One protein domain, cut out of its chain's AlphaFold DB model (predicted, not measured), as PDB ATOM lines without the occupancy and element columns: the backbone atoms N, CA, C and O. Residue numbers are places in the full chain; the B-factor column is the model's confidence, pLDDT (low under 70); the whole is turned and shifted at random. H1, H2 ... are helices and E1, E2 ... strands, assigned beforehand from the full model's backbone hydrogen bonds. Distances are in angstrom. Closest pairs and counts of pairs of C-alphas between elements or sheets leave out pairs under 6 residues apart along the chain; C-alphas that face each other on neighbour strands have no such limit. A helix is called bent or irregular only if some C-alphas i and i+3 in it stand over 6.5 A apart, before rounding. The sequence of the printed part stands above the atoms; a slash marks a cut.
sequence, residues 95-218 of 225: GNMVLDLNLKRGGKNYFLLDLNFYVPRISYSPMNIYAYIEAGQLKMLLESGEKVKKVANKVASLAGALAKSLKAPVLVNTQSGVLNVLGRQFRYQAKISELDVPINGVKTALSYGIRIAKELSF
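Overview. This is residues 95 to 218 of the 225 residues of an uncharacterized protein of Thermoprotei archaeon (UniProt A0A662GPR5). One twisted six-stranded sheet has two helices, H1 and H2, side by side over one face, while its other face is bare of named helices. The outer half of the hairpin of E5 and E6 turns sharply away from the line of its inner half. The printed part has 124 residues, with named elements in the order E1, E2, E3, E4, H1, E5, E6, H2; the sheet's order is E1, E2, E6, E5, E3, E4, all antiparallel. The class is mixed, helices and strands; the whole is compact, with a radius of gyration of the C-alphas of 14.1 A, and flat, spanning 40 by 34 by 18 A.

Along the chain. Find C-alpha 98 at (356.075, 312.333, 282.439), where E1, residues 98 to 105, begins its 22.6 A. E2 takes residues 110 to 119, 27.7 A; then come E3, residues 127 to 134, and E4, residues 137 to 144. H1, residues 146 to 166, begins at C-alpha 146, (343.055, 336.964, 281.481), and runs 29.6 A; it is irregular, with C-alphas 147 and 150 9.0 A apart, and has a kink of 45 degrees near residue 153. E5, residues 170 to 181, bends by 81 degrees at residue 176, and E6, residues 184 to 198, 33.5 A, by 78 degrees at residue 187. H2, residues 199 to 216, 26.4 A, is only just irregular, with C-alphas 200 and 203 7.0 A apart; it ends at C-alpha 216, (347.223, 321.609, 280.589).

Arrangement. Begin at edge strand E1: its hairpin with E2 has N 100 and O 116 at 2.8 A. Next, E2 and E6 have N 117 and O 190 at 2.9 A, and the hairpin of E5 and E6 has N 173 and O 191 at 2.9 A. E5 and E3 have N 172 and O 129 at 2.8 A, and the hairpin of E3 and E4, the other edge, has N 130 and O 141 at 2.9 A. E4, H1 and E5 form a split strand-helix-strand unit, two strands running the same way with E3 between them, and its crossover is left-handed. H1 is on the sheet over E3 and E4, at a height of 7.6 A; look at C-alphas 131 and 160, the closest of E3 and H1, 5.3 A apart. On the same face, H2 lies over E2 and E6 at a height of 8.4 A, giving two layers, helices on one face of a sheet. H1 and H2 touch at a shallow tilt of 8 degrees, opposite ways, closest at the C-alphas of Val 155 and Ile 212, 5.7 A. Of the O i to N i+4 pairs, 15 of 17 in H1 and 12 of 14 in H2 are within hydrogen-bond range.

Size, cuts and confidence. The C-alphas farthest apart, those of Ala 135 and Gly 183, are 47.8 A apart. The printed part has no cut and no long link. The mean pLDDT of the printed part is 76.7; look for values under 70 in 37 residues, among them 120 to 126 and 180 to 187.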
ATOM      1  N   GLY A  95     349.942 311.369 275.578       63.56
ATOM      2  CA  GLY A  95     350.282 312.798 275.599       63.56
ATOM      3  C   GLY A  95     351.762 313.163 275.741       63.56
ATOM      4  O   GLY A  95     352.051 314.323 276.013       63.56
ATOM      5  N   ASN A  96     352.699 312.217 275.568       75.00
ATOM      6  CA  ASN A  96     354.138 312.456 275.776       75.00
ATOM      7  C   ASN A  96     354.415 313.169 277.115       75.00
ATOM      8  O   ASN A  96     355.217 314.091 277.175       75.00
ATOM      9  N   MET A  97     353.724 312.774 278.182       83.38
ATOM     10  CA  MET A  97     353.878 313.370 279.507       83.38
ATOM     11  C   MET A  97     354.697 312.457 280.412       83.38
ATOM     12  O   MET A  97     354.666 311.228 280.280       83.38
ATOM     13  N   VAL A  98     355.381 313.059 281.378       87.25
ATOM     14  CA  VAL A  98     356.075 312.333 282.439       87.25
ATOM     15  C   VAL A  98     355.436 312.666 283.774       87.25
ATOM     16  O   VAL A  98     355.278 313.829 284.116       87.25
ATOM     17  N   LEU A  99     355.090 311.647 284.548       88.56
ATOM     18  CA  LEU A  99     354.653 311.792 285.927       88.56
ATOM     19  C   LEU A  99     355.819 311.456 286.861       88.56
ATOM     20  O   LEU A  99     356.282 310.317 286.897       88.56
ATOM     21  N   ASP A 100     356.276 312.437 287.631       88.25
ATOM     22  CA  ASP A 100     357.095 312.229 288.825       88.25
ATOM     23  C   ASP A 100     356.155 312.106 290.025       88.25
ATOM     24  O   ASP A 100     355.624 313.092 290.551       88.25
ATOM     25  N   LEU A 101     355.897 310.858 290.397       86.94
ATOM     26  CA  LEU A 101     355.037 310.496 291.509       86.94
ATOM     27  C   LEU A 101     355.898 310.305 292.747       86.94
ATOM     28  O   LEU A 101     356.798 309.460 292.762       86.94
ATOM     29  N   ASN A 102     355.581 311.043 293.805       85.19
ATOM     30  CA  ASN A 102     356.237 310.899 295.094       85.19
ATOM     31  C   ASN A 102     355.204 310.596 296.179       85.19
ATOM     32  O   ASN A 102     354.295 311.378 296.450       85.19
ATOM     33  N   LEU A 103     355.369 309.441 296.806       80.38
ATOM     34  CA  LEU A 103     354.631 309.015 297.976       80.38
ATOM     35  C   LEU A 103     355.382 309.487 299.221       80.38
ATOM     36  O   LEU A 103     356.534 309.128 299.463       80.38
ATOM     37  N   LYS A 104     354.717 310.271 300.050       76.00
ATOM     38  CA  LYS A 104     355.228 310.717 301.342       76.00
ATOM     39  C   LYS A 104     354.422 310.076 302.460       76.00
ATOM     40  O   LYS A 104     353.267 309.673 302.276       76.00
ATOM     41  N   ARG A 105     355.041 309.976 303.638       65.75
ATOM     42  CA  ARG A 105     354.331 309.530 304.835       65.75
ATOM     43  C   ARG A 105     353.207 310.514 305.129       65.75
ATOM     44  O   ARG A 105     353.473 311.683 305.373       65.75
ATOM     45  N   GLY A 106     351.976 310.024 305.104       62.06
ATOM     46  CA  GLY A 106     350.873 310.653 305.816       62.06
ATOM     47  C   GLY A 106     350.720 310.017 307.199       62.06
ATOM     48  O   GLY A 106     351.495 309.152 307.610       62.06
ATOM     49  N   GLY A 107     349.698 310.410 307.936       62.88
ATOM     50  CA  GLY A 107     349.378 309.841 309.238       62.88
ATOM     51  C   GLY A 107     348.894 308.390 309.150       62.88
ATOM     52  O   GLY A 107     349.103 307.651 308.178       62.88
ATOM     53  N   LYS A 108     348.237 307.926 310.215       59.28
ATOM     54  CA  LYS A 108     347.912 306.500 310.403       59.28
ATOM     55  C   LYS A 108     347.109 305.885 309.243       59.28
ATOM     56  O   LYS A 108     347.323 304.717 308.938       59.28
ATOM     57  N   ASN A 109     346.281 306.677 308.550       62.84
ATOM     58  CA  ASN A 109     345.347 306.191 307.522       62.84
ATOM     59  C   ASN A 109     345.506 306.833 306.134       62.84
ATOM     60  O   ASN A 109     344.822 306.431 305.195       62.84
ATOM     61  N   TYR A 110     346.411 307.797 305.984       68.81
ATOM     62  CA  TYR A 110     346.590 308.546 304.744       68.81
ATOM     63  C   TYR A 110     348.037 308.487 304.269       68.81
ATOM     64  O   TYR A 110     348.952 308.154 305.032       68.81
ATOM     65  N   PHE A 111     348.220 308.762 302.988       71.00
ATOM     66  CA  PHE A 111     349.508 309.065 302.395       71.00
ATOM     67  C   PHE A 111     349.423 310.436 301.750       71.00
ATOM     68  O   PHE A 111     348.388 310.799 301.196       71.00
ATOM     69  N   LEU A 112     350.533 311.154 301.796       75.69
ATOM     70  CA  LEU A 112     350.680 312.368 301.017       75.69
ATOM     71  C   LEU A 112     351.147 311.959 299.624       75.69
ATOM     72  O   LEU A 112     352.195 311.320 299.482       75.69
ATOM     73  N   LEU A 113     350.344 312.265 298.613       80.50
ATOM     74  CA  LEU A 113     350.651 311.933 297.226       80.50
ATOM     75  C   LEU A 113     350.952 313.215 296.456       80.50
ATOM     76  O   LEU A 113     350.049 313.992 296.160       80.50
ATOM     77  N   ASP A 114     352.217 313.404 296.100       83.81
ATOM     78  CA  ASP A 114     352.610 314.463 295.179       83.81
ATOM     79  C   ASP A 114     352.611 313.909 293.757       83.81
ATOM     80  O   ASP A 114     353.328 312.949 293.443       83.81
ATOM     81  N   LEU A 115     351.818 314.534 292.890       87.81
ATOM     82  CA  LEU A 115     351.744 314.205 291.475       87.81
ATOM     83  C   LEU A 115     352.305 315.379 290.675       87.81
ATOM     84  O   LEU A 115     351.648 316.404 290.501       87.81
ATOM     85  N   ASN A 116     353.535 315.230 290.187       88.19
ATOM     86  CA  ASN A 116     354.172 316.235 289.343       88.19
ATOM     87  C   ASN A 116     354.137 315.776 287.891       88.19
ATOM     88  O   ASN A 116     354.854 314.856 287.505       88.19
ATOM     89  N   PHE A 117     353.311 316.427 287.083       86.00
ATOM     90  CA  PHE A 117     353.222 316.149 285.660       86.00
ATOM     91  C   PHE A 117     354.116 317.111 284.890       86.00
ATOM     92  O   PHE A 117     353.931 318.324 284.923       86.00
ATOM     93  N   TYR A 118     355.076 316.558 284.172       83.00
ATOM     94  CA  TYR A 118     355.913 317.264 283.224       83.00
ATOM     95  C   TYR A 118     355.310 317.106 281.839       83.00
ATOM     96  O   TYR A 118     355.147 315.990 281.333       83.00
ATOM     97  N   VAL A 119     354.958 318.238 281.242       79.25
ATOM     98  CA  VAL A 119     354.274 318.292 279.950       79.25
ATOM     99  C   VAL A 119     355.196 318.925 278.902       79.25
ATOM    100  O   VAL A 119     356.001 319.799 279.242       79.25
ATOM    101  N   PRO A 120     355.127 318.506 277.623       69.56
ATOM    102  CA  PRO A 120     356.007 319.033 276.575       69.56
ATOM    103  C   PRO A 120     355.886 320.547 276.379       69.56
ATOM    104  O   PRO A 120     356.869 321.228 276.088       69.56
ATOM    105  N   ARG A 121     354.671 321.077 276.539       67.44
ATOM    106  CA  ARG A 121     354.346 322.491 276.383       67.44
ATOM    107  C   ARG A 121     353.173 322.831 277.293       67.44
ATOM    108  O   ARG A 121     352.228 322.051 277.367       67.44
ATOM    109  N   ILE A 122     353.220 323.995 277.933       64.62
ATOM    110  CA  ILE A 122     352.024 324.645 278.469       64.62
ATOM    111  C   ILE A 122     351.699 325.789 277.521       64.62
ATOM    112  O   ILE A 122     352.539 326.642 277.238       64.62
ATOM    113  N   SER A 123     350.482 325.791 276.995       54.12
ATOM    114  CA  SER A 123     350.025 326.801 276.036       54.12
ATOM    115  C   SER A 123     349.679 328.146 276.704       54.12
ATOM    116  O   SER A 123     349.129 329.031 276.057       54.12
ATOM    117  N   TYR A 124     349.976 328.302 278.000       61.25
ATOM    118  CA  TYR A 124     349.335 329.254 278.911       61.25
ATOM    119  C   TYR A 124     350.301 329.822 279.967       61.25
ATOM    120  O   TYR A 124     351.332 329.225 280.272       61.25
ATOM    121  N   SER A 125     349.938 330.978 280.532       59.50
ATOM    122  CA  SER A 125     350.631 331.624 281.657       59.50
ATOM    123  C   SER A 125     350.631 330.759 282.932       59.50
ATOM    124  O   SER A 125     349.825 329.825 283.029       59.50
ATOM    125  N   PRO A 126     351.485 331.078 283.930       68.94
ATOM    126  CA  PRO A 126     351.403 330.481 285.260       68.94
ATOM    127  C   PRO A 126     349.980 330.567 285.820       68.94
ATOM    128  O   PRO A 126     349.292 331.578 285.651       68.94
ATOM    129  N   MET A 127     349.535 329.484 286.444       75.56
ATOM    130  CA  MET A 127     348.187 329.296 286.960       75.56
ATOM    131  C   MET A 127     348.277 328.617 288.320       75.56
ATOM    132  O   MET A 127     348.877 327.547 288.438       75.56
ATOM    133  N   ASN A 128     347.625 329.217 289.312       84.50
ATOM    134  CA  ASN A 128     347.443 328.629 290.632       84.50
ATOM    135  C   ASN A 128     345.952 328.394 290.859       84.50
ATOM    136  O   ASN A 128     345.143 329.319 290.781       84.50
ATOM    137  N   ILE A 129     345.588 327.148 291.141       83.25
ATOM    138  CA  ILE A 129     344.238 326.768 291.539       83.25
ATOM    139  C   ILE A 129     344.326 326.110 292.898       83.25
ATOM    140  O   ILE A 129     344.987 325.083 293.050       83.25
ATOM    141  N   TYR A 130     343.613 326.668 293.863       86.38
ATOM    142  CA  TYR A 130     343.459 326.065 295.173       86.38
ATOM    143  C   TYR A 130     341.991 325.729 295.407       86.38
ATOM    144  O   TYR A 130     341.142 326.620 295.432       86.38
ATOM    145  N   ALA A 131     341.681 324.441 295.536       82.75
ATOM    146  CA  ALA A 131     340.329 323.936 295.750       82.75
ATOM    147  C   ALA A 131     340.239 323.235 297.107       82.75
ATOM    148  O   ALA A 131     341.031 322.339 297.394       82.75
ATOM    149  N   TYR A 132     339.271 323.615 297.937       83.56
ATOM    150  CA  TYR A 132     339.136 323.096 299.298       83.56
ATOM    151  C   TYR A 132     337.673 323.093 299.762       83.56
ATOM    152  O   TYR A 132     336.810 323.721 299.148       83.56
ATOM    153  N   ILE A 133     337.377 322.347 300.828       82.25
ATOM    154  CA  ILE A 133     336.034 322.277 301.414       82.25
ATOM    155  C   ILE A 133     336.032 323.069 302.718       82.25
ATOM    156  O   ILE A 133     336.782 322.745 303.635       82.25
ATOM    157  N   GLU A 134     335.162 324.068 302.818       83.19
ATOM    158  CA  GLU A 134     334.971 324.884 304.018       83.19
ATOM    159  C   GLU A 134     333.480 324.909 304.358       83.19
ATOM    160  O   GLU A 134     332.652 325.156 303.482       83.19
ATOM    161  N   ALA A 135     333.119 324.588 305.605       81.94
ATOM    162  CA  ALA A 135     331.721 324.476 306.046       81.94
ATOM    163  C   ALA A 135     330.840 323.581 305.137       81.94
ATOM    164  O   ALA A 135     329.669 323.861 304.895       81.94
ATOM    165  N   GLY A 136     331.413 322.501 304.590       78.81
ATOM    166  CA  GLY A 136     330.714 321.576 303.685       78.81
ATOM    167  C   GLY A 136     330.543 322.078 302.245       78.81
ATOM    168  O   GLY A 136     330.016 321.345 301.408       78.81
ATOM    169  N   GLN A 137     331.020 323.281 301.922       81.00
ATOM    170  CA  GLN A 137     330.949 323.868 300.586       81.00
ATOM    171  C   GLN A 137     332.318 323.848 299.898       81.00
ATOM    172  O   GLN A 137     333.350 324.067 300.529       81.00
ATOM    173  N   LEU A 138     332.335 323.583 298.588       84.19
ATOM    174  CA  LEU A 138     333.554 323.687 297.783       84.19
ATOM    175  C   LEU A 138     333.869 325.165 297.548       84.19
ATOM    176  O   LEU A 138     333.096 325.854 296.882       84.19
ATOM    177  N   LYS A 139     335.026 325.612 298.026       83.81
ATOM    178  CA  LYS A 139     335.615 326.907 297.696       83.81
ATOM    179  C   LYS A 139     336.786 326.712 296.739       83.81
ATOM    180  O   LYS A 139     337.493 325.704 296.791       83.81
ATOM    181  N   MET A 140     336.962 327.669 295.833       82.88
ATOM    182  CA  MET A 140     338.061 327.675 294.872       82.88
ATOM    183  C   MET A 140     338.655 329.073 294.771       82.88
ATOM    184  O   MET A 140     337.921 330.046 294.619       82.88
ATOM    185  N   LEU A 141     339.980 329.146 294.811       82.12
ATOM    186  CA  LEU A 141     340.753 330.338 294.494       82.12
ATOM    187  C   LEU A 141     341.470 330.082 293.172       82.12
ATOM    188  O   LEU A 141     342.150 329.064 293.019       82.12
ATOM    189  N   LEU A 142     341.267 330.981 292.211       80.69
ATOM    190  CA  LEU A 142     341.865 330.906 290.885       80.69
ATOM    191  C   LEU A 142     342.684 332.167 290.641       80.69
ATOM    192  O   LEU A 142     342.130 333.258 290.512       80.69
ATOM    193  N   GLU A 143     343.986 331.990 290.491       77.88
ATOM    194  CA  GLU A 143     344.879 333.015 289.968       77.88
ATOM    195  C   GLU A 143     345.304 332.588 288.564       77.88
ATOM    196  O   GLU A 143     346.033 331.609 288.376       77.88
ATOM    197  N   SER A 144     344.804 333.295 287.549       65.69
ATOM    198  CA  SER A 144     345.138 333.026 286.148       65.69
ATOM    199  C   SER A 144     345.168 334.317 285.336       65.69
ATOM    200  O   SER A 144     344.335 335.193 285.551       65.69
ATOM    201  N   GLY A 145     346.085 334.419 284.369       58.25
ATOM    202  CA  GLY A 145     346.099 335.534 283.416       58.25
ATOM    203  C   GLY A 145     344.857 335.547 282.509       58.25
ATOM    204  O   GLY A 145     344.384 334.491 282.082       58.25
ATOM    205  N   GLU A 146     344.348 336.738 282.168       52.12
ATOM    206  CA  GLU A 146     343.055 336.964 281.481       52.12
ATOM    207  C   GLU A 146     342.822 336.158 280.187       52.12
ATOM    208  O   GLU A 146     341.675 335.885 279.829       52.12
ATOM    209  N   LYS A 147     343.881 335.737 279.485       52.56
ATOM    210  CA  LYS A 147     343.799 335.112 278.151       52.56
ATOM    211  C   LYS A 147     343.326 333.647 278.131       52.56
ATOM    212  O   LYS A 147     343.269 333.062 277.052       52.56
ATOM    213  N   VAL A 148     342.998 333.023 279.272       58.88
ATOM    214  CA  VAL A 148     342.830 331.549 279.342       58.88
ATOM    215  C   VAL A 148     341.638 331.069 280.187       58.88
ATOM    216  O   VAL A 148     341.670 329.999 280.793       58.88
ATOM    217  N   LYS A 149     340.527 331.812 280.200       66.88
ATOM    218  CA  LYS A 149     339.356 331.454 281.029       66.88
ATOM    219  C   LYS A 149     338.832 330.026 280.785       66.88
ATOM    220  O   LYS A 149     338.492 329.339 281.738       66.88
ATOM    221  N   LYS A 150     338.809 329.522 279.541       74.19
ATOM    222  CA  LYS A 150     338.207 328.204 279.228       74.19
ATOM    223  C   LYS A 150     338.981 327.015 279.815       74.19
ATOM    224  O   LYS A 150     338.371 326.155 280.446       74.19
ATOM    225  N   VAL A 151     340.304 326.961 279.627       76.38
ATOM    226  CA  VAL A 151     341.130 325.876 280.196       76.38
ATOM    227  C   VAL A 151     341.258 326.038 281.702       76.38
ATOM    228  O   VAL A 151     341.085 325.055 282.414       76.38
ATOM    229  N   ALA A 152     341.444 327.266 282.196       74.81
ATOM    230  CA  ALA A 152     341.464 327.545 283.631       74.81
ATOM    231  C   ALA A 152     340.192 327.037 284.326       74.81
ATOM    232  O   ALA A 152     340.281 326.295 285.298       74.81
ATOM    233  N   ASN A 153     339.011 327.325 283.768       81.62
ATOM    234  CA  ASN A 153     337.733 326.851 284.305       81.62
ATOM    235  C   ASN A 153     337.616 325.320 284.281       81.62
ATOM    236  O   ASN A 153     337.084 324.724 285.216       81.62
ATOM    237  N   LYS A 154     338.117 324.665 283.228       83.81
ATOM    238  CA  LYS A 154     338.070 323.201 283.117       83.81
ATOM    239  C   LYS A 154     339.019 322.525 284.106       83.81
ATOM    240  O   LYS A 154     338.618 321.577 284.779       83.81
ATOM    241  N   VAL A 155     340.238 323.041 284.250       84.50
ATOM    242  CA  VAL A 155     341.200 322.564 285.251       84.50
ATOM    243  C   VAL A 155     340.680 322.840 286.665       84.50
ATOM    244  O   VAL A 155     340.746 321.945 287.504       84.50
ATOM    245  N   ALA A 156     340.064 324.001 286.913       83.88
ATOM    246  CA  ALA A 156     339.419 324.322 288.188       83.88
ATOM    247  C   ALA A 156     338.284 323.347 288.520       83.88
ATOM    248  O   ALA A 156     338.225 322.816 289.626       83.88
ATOM    249  N   SER A 157     337.425 323.035 287.546       88.12
ATOM    250  CA  SER A 157     336.356 322.047 287.711       88.12
ATOM    251  C   SER A 157     336.904 320.663 288.084       88.12
ATOM    252  O   SER A 157     336.407 320.033 289.021       88.12
ATOM    253  N   LEU A 158     337.972 320.210 287.415       89.44
ATOM    254  CA  LEU A 158     338.638 318.943 287.734       89.44
ATOM    255  C   LEU A 158     339.290 318.963 289.124       89.44
ATOM    256  O   LEU A 158     339.163 317.984 289.858       89.44
ATOM    257  N   ALA A 159     339.947 320.061 289.502       86.19
ATOM    258  CA  ALA A 159     340.550 320.231 290.822       86.19
ATOM    259  C   ALA A 159     339.485 320.218 291.932       86.19
ATOM    260  O   ALA A 159     339.643 319.520 292.930       86.19
ATOM    261  N   GLY A 160     338.356 320.900 291.729       86.56
ATOM    262  CA  GLY A 160     337.227 320.888 292.659       86.56
ATOM    263  C   GLY A 160     336.560 319.515 292.785       86.56
ATOM    264  O   GLY A 160     336.207 319.092 293.887       86.56
ATOM    265  N   ALA A 161     336.419 318.780 291.679       88.38
ATOM    266  CA  ALA A 161     335.914 317.408 291.697       88.38
ATOM    267  C   ALA A 161     336.869 316.456 292.433       88.38
ATOM    268  O   ALA A 161     336.421 315.601 293.205       88.38
ATOM    269  N   LEU A 162     338.179 316.630 292.243       88.56
ATOM    270  CA  LEU A 162     339.201 315.895 292.978       88.56
ATOM    271  C   LEU A 162     339.134 316.206 294.482       88.56
ATOM    272  O   LEU A 162     339.066 315.269 295.280       88.56
ATOM    273  N   ALA A 163     339.055 317.486 294.860       86.19
ATOM    274  CA  ALA A 163     338.964 317.925 296.253       86.19
ATOM    275  C   ALA A 163     337.732 317.336 296.955       86.19
ATOM    276  O   ALA A 163     337.833 316.774 298.045       86.19
ATOM    277  N   LYS A 164     336.571 317.360 296.286       86.06
ATOM    278  CA  LYS A 164     335.341 316.708 296.767       86.06
ATOM    279  C   LYS A 164     335.508 315.202 296.945       86.06
ATOM    280  O   LYS A 164     335.103 314.660 297.970       86.06
ATOM    281  N   SER A 165     336.098 314.532 295.957       86.69
ATOM    282  CA  SER A 165     336.233 313.072 295.958       86.69
ATOM    283  C   SER A 165     337.174 312.576 297.056       86.69
ATOM    284  O   SER A 165     336.942 311.515 297.632       86.69
ATOM    285  N   LEU A 166     338.232 313.337 297.344       84.12
ATOM    286  CA  LEU A 166     339.207 313.010 298.385       84.12
ATOM    287  C   LEU A 166     338.856 313.595 299.755       84.12
ATOM    288  O   LEU A 166     339.438 313.166 300.746       84.12
ATOM    289  N   LYS A 167     337.906 314.540 299.821       83.31
ATOM    290  CA  LYS A 167     337.630 315.373 301.005       83.31
ATOM    291  C   LYS A 167     338.901 316.043 301.543       83.31
ATOM    292  O   LYS A 167     339.102 316.120 302.751       83.31
ATOM    293  N   ALA A 168     339.750 316.502 300.630       82.00
ATOM    294  CA  ALA A 168     341.062 317.066 300.918       82.00
ATOM    295  C   ALA A 168     341.295 318.317 300.057       82.00
ATOM    296  O   ALA A 168     340.719 318.408 298.965       82.00
ATOM    297  N   PRO A 169     342.113 319.275 300.522       83.94
ATOM    298  CA  PRO A 169     342.538 320.388 299.688       83.94
ATOM    299  C   PRO A 169     343.351 319.886 298.488       83.94
ATOM    300  O   PRO A 169     344.030 318.861 298.543       83.94
ATOM    301  N   VAL A 170     343.251 320.605 297.375       84.50
ATOM    302  CA  VAL A 170     343.976 320.326 296.136       84.50
ATOM    303  C   VAL A 170     344.604 321.620 295.663       84.50
ATOM    304  O   VAL A 170     343.893 322.566 295.314       84.50
ATOM    305  N   LEU A 171     345.931 321.634 295.593       85.56
ATOM    306  CA  LEU A 171     346.681 322.703 294.953       85.56
ATOM    307  C   LEU A 171     347.145 322.235 293.575       85.56
ATOM    308  O   LEU A 171     347.901 321.268 293.476       85.56
ATOM    309  N   VAL A 172     346.724 322.934 292.525       85.81
ATOM    310  CA  VAL A 172     347.262 322.796 291.167       85.81
ATOM    311  C   VAL A 172     348.070 324.046 290.855       85.81
ATOM    312  O   VAL A 172     347.535 325.149 290.860       85.81
ATOM    313  N   ASN A 173     349.354 323.874 290.571       84.06
ATOM    314  CA  ASN A 173     350.256 324.964 290.228       84.06
ATOM    315  C   ASN A 173     350.969 324.651 288.908       84.06
ATOM    316  O   ASN A 173     351.505 323.551 288.747       84.06
ATOM    317  N   THR A 174     350.983 325.599 287.971       77.44
ATOM    318  CA  THR A 174     351.819 325.513 286.771       77.44
ATOM    319  C   THR A 174     353.071 326.370 286.899       77.44
ATOM    320  O   THR A 174     353.014 327.583 287.094       77.44
ATOM    321  N   GLN A 175     354.228 325.733 286.738       75.25
ATOM    322  CA  GLN A 175     355.537 326.375 286.843       75.25
ATOM    323  C   GLN A 175     356.392 326.042 285.623       75.25
ATOM    324  O   GLN A 175     356.221 325.004 284.973       75.25
ATOM    325  N   SER A 176     357.347 326.919 285.320       67.06
ATOM    326  CA  SER A 176     358.489 326.545 284.493       67.06
ATOM    327  C   SER A 176     359.364 325.580 285.297       67.06
ATOM    328  O   SER A 176     359.688 325.823 286.455       67.06
ATOM    329  N   GLY A 177     359.725 324.449 284.702       61.75
ATOM    330  CA  GLY A 177     360.476 323.404 285.393       61.75
ATOM    331  C   GLY A 177     361.142 322.484 284.392       61.75
ATOM    332  O   GLY A 177     360.488 322.040 283.456       61.75
ATOM    333  N   VAL A 178     362.438 322.215 284.562       65.69
ATOM    334  CA  VAL A 178     363.207 321.398 283.615       65.69
ATOM    335  C   VAL A 178     363.395 319.991 284.164       65.69
ATOM    336  O   VAL A 178     364.095 319.799 285.156       65.69
ATOM    337  N   LEU A 179     362.821 318.998 283.488       70.81
ATOM    338  CA  LEU A 179     363.115 317.590 283.726       70.81
ATOM    339  C   LEU A 179     363.720 316.965 282.474       70.81
ATOM    340  O   LEU A 179     363.132 317.006 281.394       70.81
ATOM    341  N   ASN A 180     364.889 316.353 282.650       66.06
ATOM    342  CA  ASN A 180     365.536 315.531 281.640       66.06
ATOM    343  C   ASN A 180     365.238 314.061 281.915       66.06
ATOM    344  O   ASN A 180     365.704 313.514 282.914       66.06
ATOM    345  N   VAL A 181     364.495 313.409 281.022       65.25
ATOM    346  CA  VAL A 181     364.246 311.963 281.103       65.25
ATOM    347  C   VAL A 181     364.543 311.337 279.752       65.25
ATOM    348  O   VAL A 181     363.950 311.726 278.750       65.25
ATOM    349  N   LEU A 182     365.470 310.371 279.725       62.22
ATOM    350  CA  LEU A 182     365.876 309.643 278.511       62.22
ATOM    351  C   LEU A 182     366.210 310.578 277.326       62.22
ATOM    352  O   LEU A 182     365.752 310.367 276.207       62.22
ATOM    353  N   GLY A 183     366.958 311.656 277.584       60.34
ATOM    354  CA  GLY A 183     367.372 312.621 276.557       60.34
ATOM    355  C   GLY A 183     366.293 313.615 276.105       60.34
ATOM    356  O   GLY A 183     366.566 314.441 275.238       60.34
ATOM    357  N   ARG A 184     365.085 313.585 276.685       61.50
ATOM    358  CA  ARG A 184     364.015 314.561 276.411       61.50
ATOM    359  C   ARG A 184     363.930 315.610 277.518       61.50
ATOM    360  O   ARG A 184     363.898 315.251 278.695       61.50
ATOM    361  N   GLN A 185     363.847 316.882 277.121       66.75
ATOM    362  CA  GLN A 185     363.621 318.022 278.014       66.75
ATOM    363  C   GLN A 185     362.133 318.351 278.115       66.75
ATOM    364  O   GLN A 185     361.509 318.737 277.129       66.75
ATOM    365  N   PHE A 186     361.595 318.285 279.325       69.31
ATOM    366  CA  PHE A 186     360.302 318.865 279.674       69.31
ATOM    367  C   PHE A 186     360.561 320.166 280.405       69.31
ATOM    368  O   PHE A 186     361.297 320.143 281.381       69.31
ATOM    369  N   ARG A 187     360.016 321.286 279.926       67.00
ATOM    370  CA  ARG A 187     360.283 322.630 280.484       67.00
ATOM    371  C   ARG A 187     359.122 323.204 281.292       67.00
ATOM    372  O   ARG A 187     359.212 324.322 281.798       67.00
ATOM    373  N   TYR A 188     358.047 322.436 281.415       71.62
ATOM    374  CA  TYR A 188     356.825 322.861 282.062       71.62
ATOM    375  C   TYR A 188     356.313 321.794 283.022       71.62
ATOM    376  O   TYR A 188     356.280 320.607 282.684       71.62
ATOM    377  N   GLN A 189     355.882 322.239 284.197       78.38
ATOM    378  CA  GLN A 189     355.426 321.389 285.284       78.38
ATOM    379  C   GLN A 189     354.023 321.803 285.722       78.38
ATOM    380  O   GLN A 189     353.781 322.964 286.034       78.38
ATOM    381  N   ALA A 190     353.118 320.833 285.788       78.00
ATOM    382  CA  ALA A 190     351.860 320.909 286.509       78.00
ATOM    383  C   ALA A 190     352.009 320.111 287.808       78.00
ATOM    384  O   ALA A 190     352.045 318.877 287.810       78.00
ATOM    385  N   LYS A 191     352.153 320.828 288.916       81.94
ATOM    386  CA  LYS A 191     352.296 320.259 290.249       81.94
ATOM    387  C   LYS A 191     350.924 320.168 290.898       81.94
ATOM    388  O   LYS A 191     350.261 321.186 291.079       81.94
ATOM    389  N   ILE A 192     350.519 318.950 291.238       81.88
ATOM    390  CA  ILE A 192     349.342 318.680 292.058       81.88
ATOM    391  C   ILE A 192     349.852 318.189 293.409       81.88
ATOM    392  O   ILE A 192     350.446 317.110 293.504       81.88
ATOM    393  N   SER A 193     349.680 319.012 294.439       72.38
ATOM    394  CA  SER A 193     350.267 318.790 295.763       72.38
ATOM    395  C   SER A 193     349.245 318.915 296.878       72.38
ATOM    396  O   SER A 193     348.129 319.381 296.659       72.38
ATOM    397  N   GLU A 194     349.670 318.465 298.063       61.75
ATOM    398  CA  GLU A 194     348.887 318.498 299.310       61.75
ATOM    399  C   GLU A 194     347.666 317.575 299.293       61.75
ATOM    400  O   GLU A 194     346.726 317.738 300.065       61.75
ATOM    401  N   LEU A 195     347.707 316.544 298.445       68.31
ATOM    402  CA  LEU A 195     346.686 315.516 298.455       68.31
ATOM    403  C   LEU A 195     346.889 314.630 299.689       68.31
ATOM    404  O   LEU A 195     347.721 313.716 299.684       68.31
ATOM    405  N   ASP A 196     346.105 314.883 300.733       68.81
ATOM    406  CA  ASP A 196     345.861 313.903 301.787       68.81
ATOM    407  C   ASP A 196     344.994 312.787 301.207       68.81
ATOM    408  O   ASP A 196     343.766 312.860 301.150       68.81
ATOM    409  N   VAL A 197     345.658 311.746 300.703       69.88
ATOM    410  CA  VAL A 197     344.984 310.667 299.993       69.88
ATOM    411  C   VAL A 197     344.793 309.484 300.938       69.88
ATOM    412  O   VAL A 197     345.776 308.835 301.329       69.88
ATOM    413  N   PRO A 198     343.545 309.136 301.303       72.19
ATOM    414  CA  PRO A 198     343.294 307.845 301.921       72.19
ATOM    415  C   PRO A 198     343.671 306.742 300.924       72.19
ATOM    416  O   PRO A 198     343.606 306.933 299.714       72.19
ATOM    417  N   ILE A 199     344.070 305.567 301.408       67.56
ATOM    418  CA  ILE A 199     344.613 304.484 300.558       67.56
ATOM    419  C   ILE A 199     343.705 304.151 299.357       67.56
ATOM    420  O   ILE A 199     344.186 303.916 298.250       67.56
ATOM    421  N   ASN A 200     342.389 304.182 299.563       71.88
ATOM    422  CA  ASN A 200     341.365 303.946 298.542       71.88
ATOM    423  C   ASN A 200     341.177 305.116 297.550       71.88
ATOM    424  O   ASN A 200     340.645 304.910 296.462       71.88
ATOM    425  N   GLY A 201     341.632 306.322 297.889       77.50
ATOM    426  CA  GLY A 201     341.564 307.523 297.054       77.50
ATOM    427  C   GLY A 201     342.692 307.641 296.026       77.50
ATOM    428  O   GLY A 201     342.626 308.492 295.142       77.50
ATOM    429  N   VAL A 202     343.717 306.784 296.084       78.94
ATOM    430  CA  VAL A 202     344.917 306.892 295.231       78.94
ATOM    431  C   VAL A 202     344.593 306.736 293.746       78.94
ATOM    432  O   VAL A 202     345.085 307.505 292.920       78.94
ATOM    433  N   LYS A 203     343.706 305.799 293.396       83.62
ATOM    434  CA  LYS A 203     343.227 305.634 292.014       83.62
ATOM    435  C   LYS A 203     342.524 306.898 291.512       83.62
ATOM    436  O   LYS A 203     342.732 307.315 290.375       83.62
ATOM    437  N   THR A 204     341.707 307.508 292.368       87.00
ATOM    438  CA  THR A 204     340.989 308.749 292.070       87.00
ATOM    439  C   THR A 204     341.968 309.894 291.838       87.00
ATOM    440  O   THR A 204     341.887 310.552 290.803       87.00
ATOM    441  N   ALA A 205     342.944 310.066 292.733       86.31
ATOM    442  CA  ALA A 205     343.997 311.070 292.603       86.31
ATOM    443  C   ALA A 205     344.770 310.935 291.285       86.31
ATOM    444  O   ALA A 205     344.905 311.909 290.547       86.31
ATOM    445  N   LEU A 206     345.202 309.716 290.943       85.69
ATOM    446  CA  LEU A 206     345.934 309.455 289.703       85.69
ATOM    447  C   LEU A 206     345.081 309.759 288.460       85.69
ATOM    448  O   LEU A 206     345.547 310.426 287.540       85.69
ATOM    449  N   SER A 207     343.822 309.315 288.446       87.06
ATOM    450  CA  SER A 207     342.899 309.519 287.322       87.06
ATOM    451  C   SER A 207     342.615 311.002 287.061       87.06
ATOM    452  O   SER A 207     342.748 311.471 285.928       87.06
ATOM    453  N   TYR A 208     342.269 311.766 288.102       89.00
ATOM    454  CA  TYR A 208     342.047 313.209 287.971       89.00
ATOM    455  C   TYR A 208     343.336 313.958 287.641       89.00
ATOM    456  O   TYR A 208     343.301 314.852 286.799       89.00
ATOM    457  N   GLY A 209     344.469 313.571 288.233       87.25
ATOM    458  CA  GLY A 209     345.761 314.184 287.938       87.25
ATOM    459  C   GLY A 209     346.154 314.042 286.468       87.25
ATOM    460  O   GLY A 209     346.512 315.032 285.834       87.25
ATOM    461  N   ILE A 210     345.985 312.848 285.887       86.81
ATOM    462  CA  ILE A 210     346.227 312.618 284.454       86.81
ATOM    463  C   ILE A 210     345.291 313.483 283.600       86.81
ATOM    464  O   ILE A 210     345.737 314.077 282.621       86.81
ATOM    465  N   ARG A 211     344.003 313.585 283.958       87.81
ATOM    466  CA  ARG A 211     343.049 314.450 283.238       87.81
ATOM    467  C   ARG A 211     343.473 315.916 283.292       87.81
ATOM    468  O   ARG A 211     343.528 316.550 282.247       87.81
ATOM    469  N   ILE A 212     343.831 316.427 284.471       85.75
ATOM    470  CA  ILE A 212     344.336 317.797 284.653       85.75
ATOM    471  C   ILE A 212     345.572 318.035 283.779       85.75
ATOM    472  O   ILE A 212     345.619 319.014 283.038       85.75
ATOM    473  N   ALA A 213     346.539 317.117 283.800       82.38
ATOM    474  CA  ALA A 213     347.751 317.226 282.994       82.38
ATOM    475  C   ALA A 213     347.456 317.248 281.485       82.38
ATOM    476  O   ALA A 213     348.037 318.055 280.761       82.38
ATOM    477  N   LYS A 214     346.508 316.426 281.013       82.06
ATOM    478  CA  LYS A 214     346.058 316.443 279.612       82.06
ATOM    479  C   LYS A 214     345.459 317.790 279.216       82.06
ATOM    480  O   LYS A 214     345.827 318.322 278.173       82.06
ATOM    481  N   GLU A 215     344.578 318.347 280.048       81.56
ATOM    482  CA  GLU A 215     343.988 319.670 279.803       81.56
ATOM    483  C   GLU A 215     345.044 320.782 279.821       81.56
ATOM    484  O   GLU A 215     344.908 321.775 279.121       81.56
ATOM    485  N   LEU A 216     346.126 320.635 280.584       76.69
ATOM    486  CA  LEU A 216     347.223 321.609 280.589       76.69
ATOM    487  C   LEU A 216     348.180 321.443 279.397       76.69
ATOM    488  O   LEU A 216     348.819 322.408 278.979       76.69
ATOM    489  N   SER A 217     348.250 320.239 278.826       73.56
ATOM    490  CA  SER A 217     349.161 319.860 277.743       73.56
ATOM    491  C   SER A 217     348.641 320.175 276.326       73.56
ATOM    492  O   SER A 217     349.271 319.721 275.371       73.56
ATOM    493  N   PHE A 218     347.514 320.884 276.143       62.69
ATOM    494  CA  PHE A 218     346.854 321.121 274.837       62.69
ATOM    495  C   PHE A 218     347.832 321.414 273.672       62.69
ATOM    496  O   PHE A 218     348.231 322.562 273.485       62.69
TER     497      PHE A 218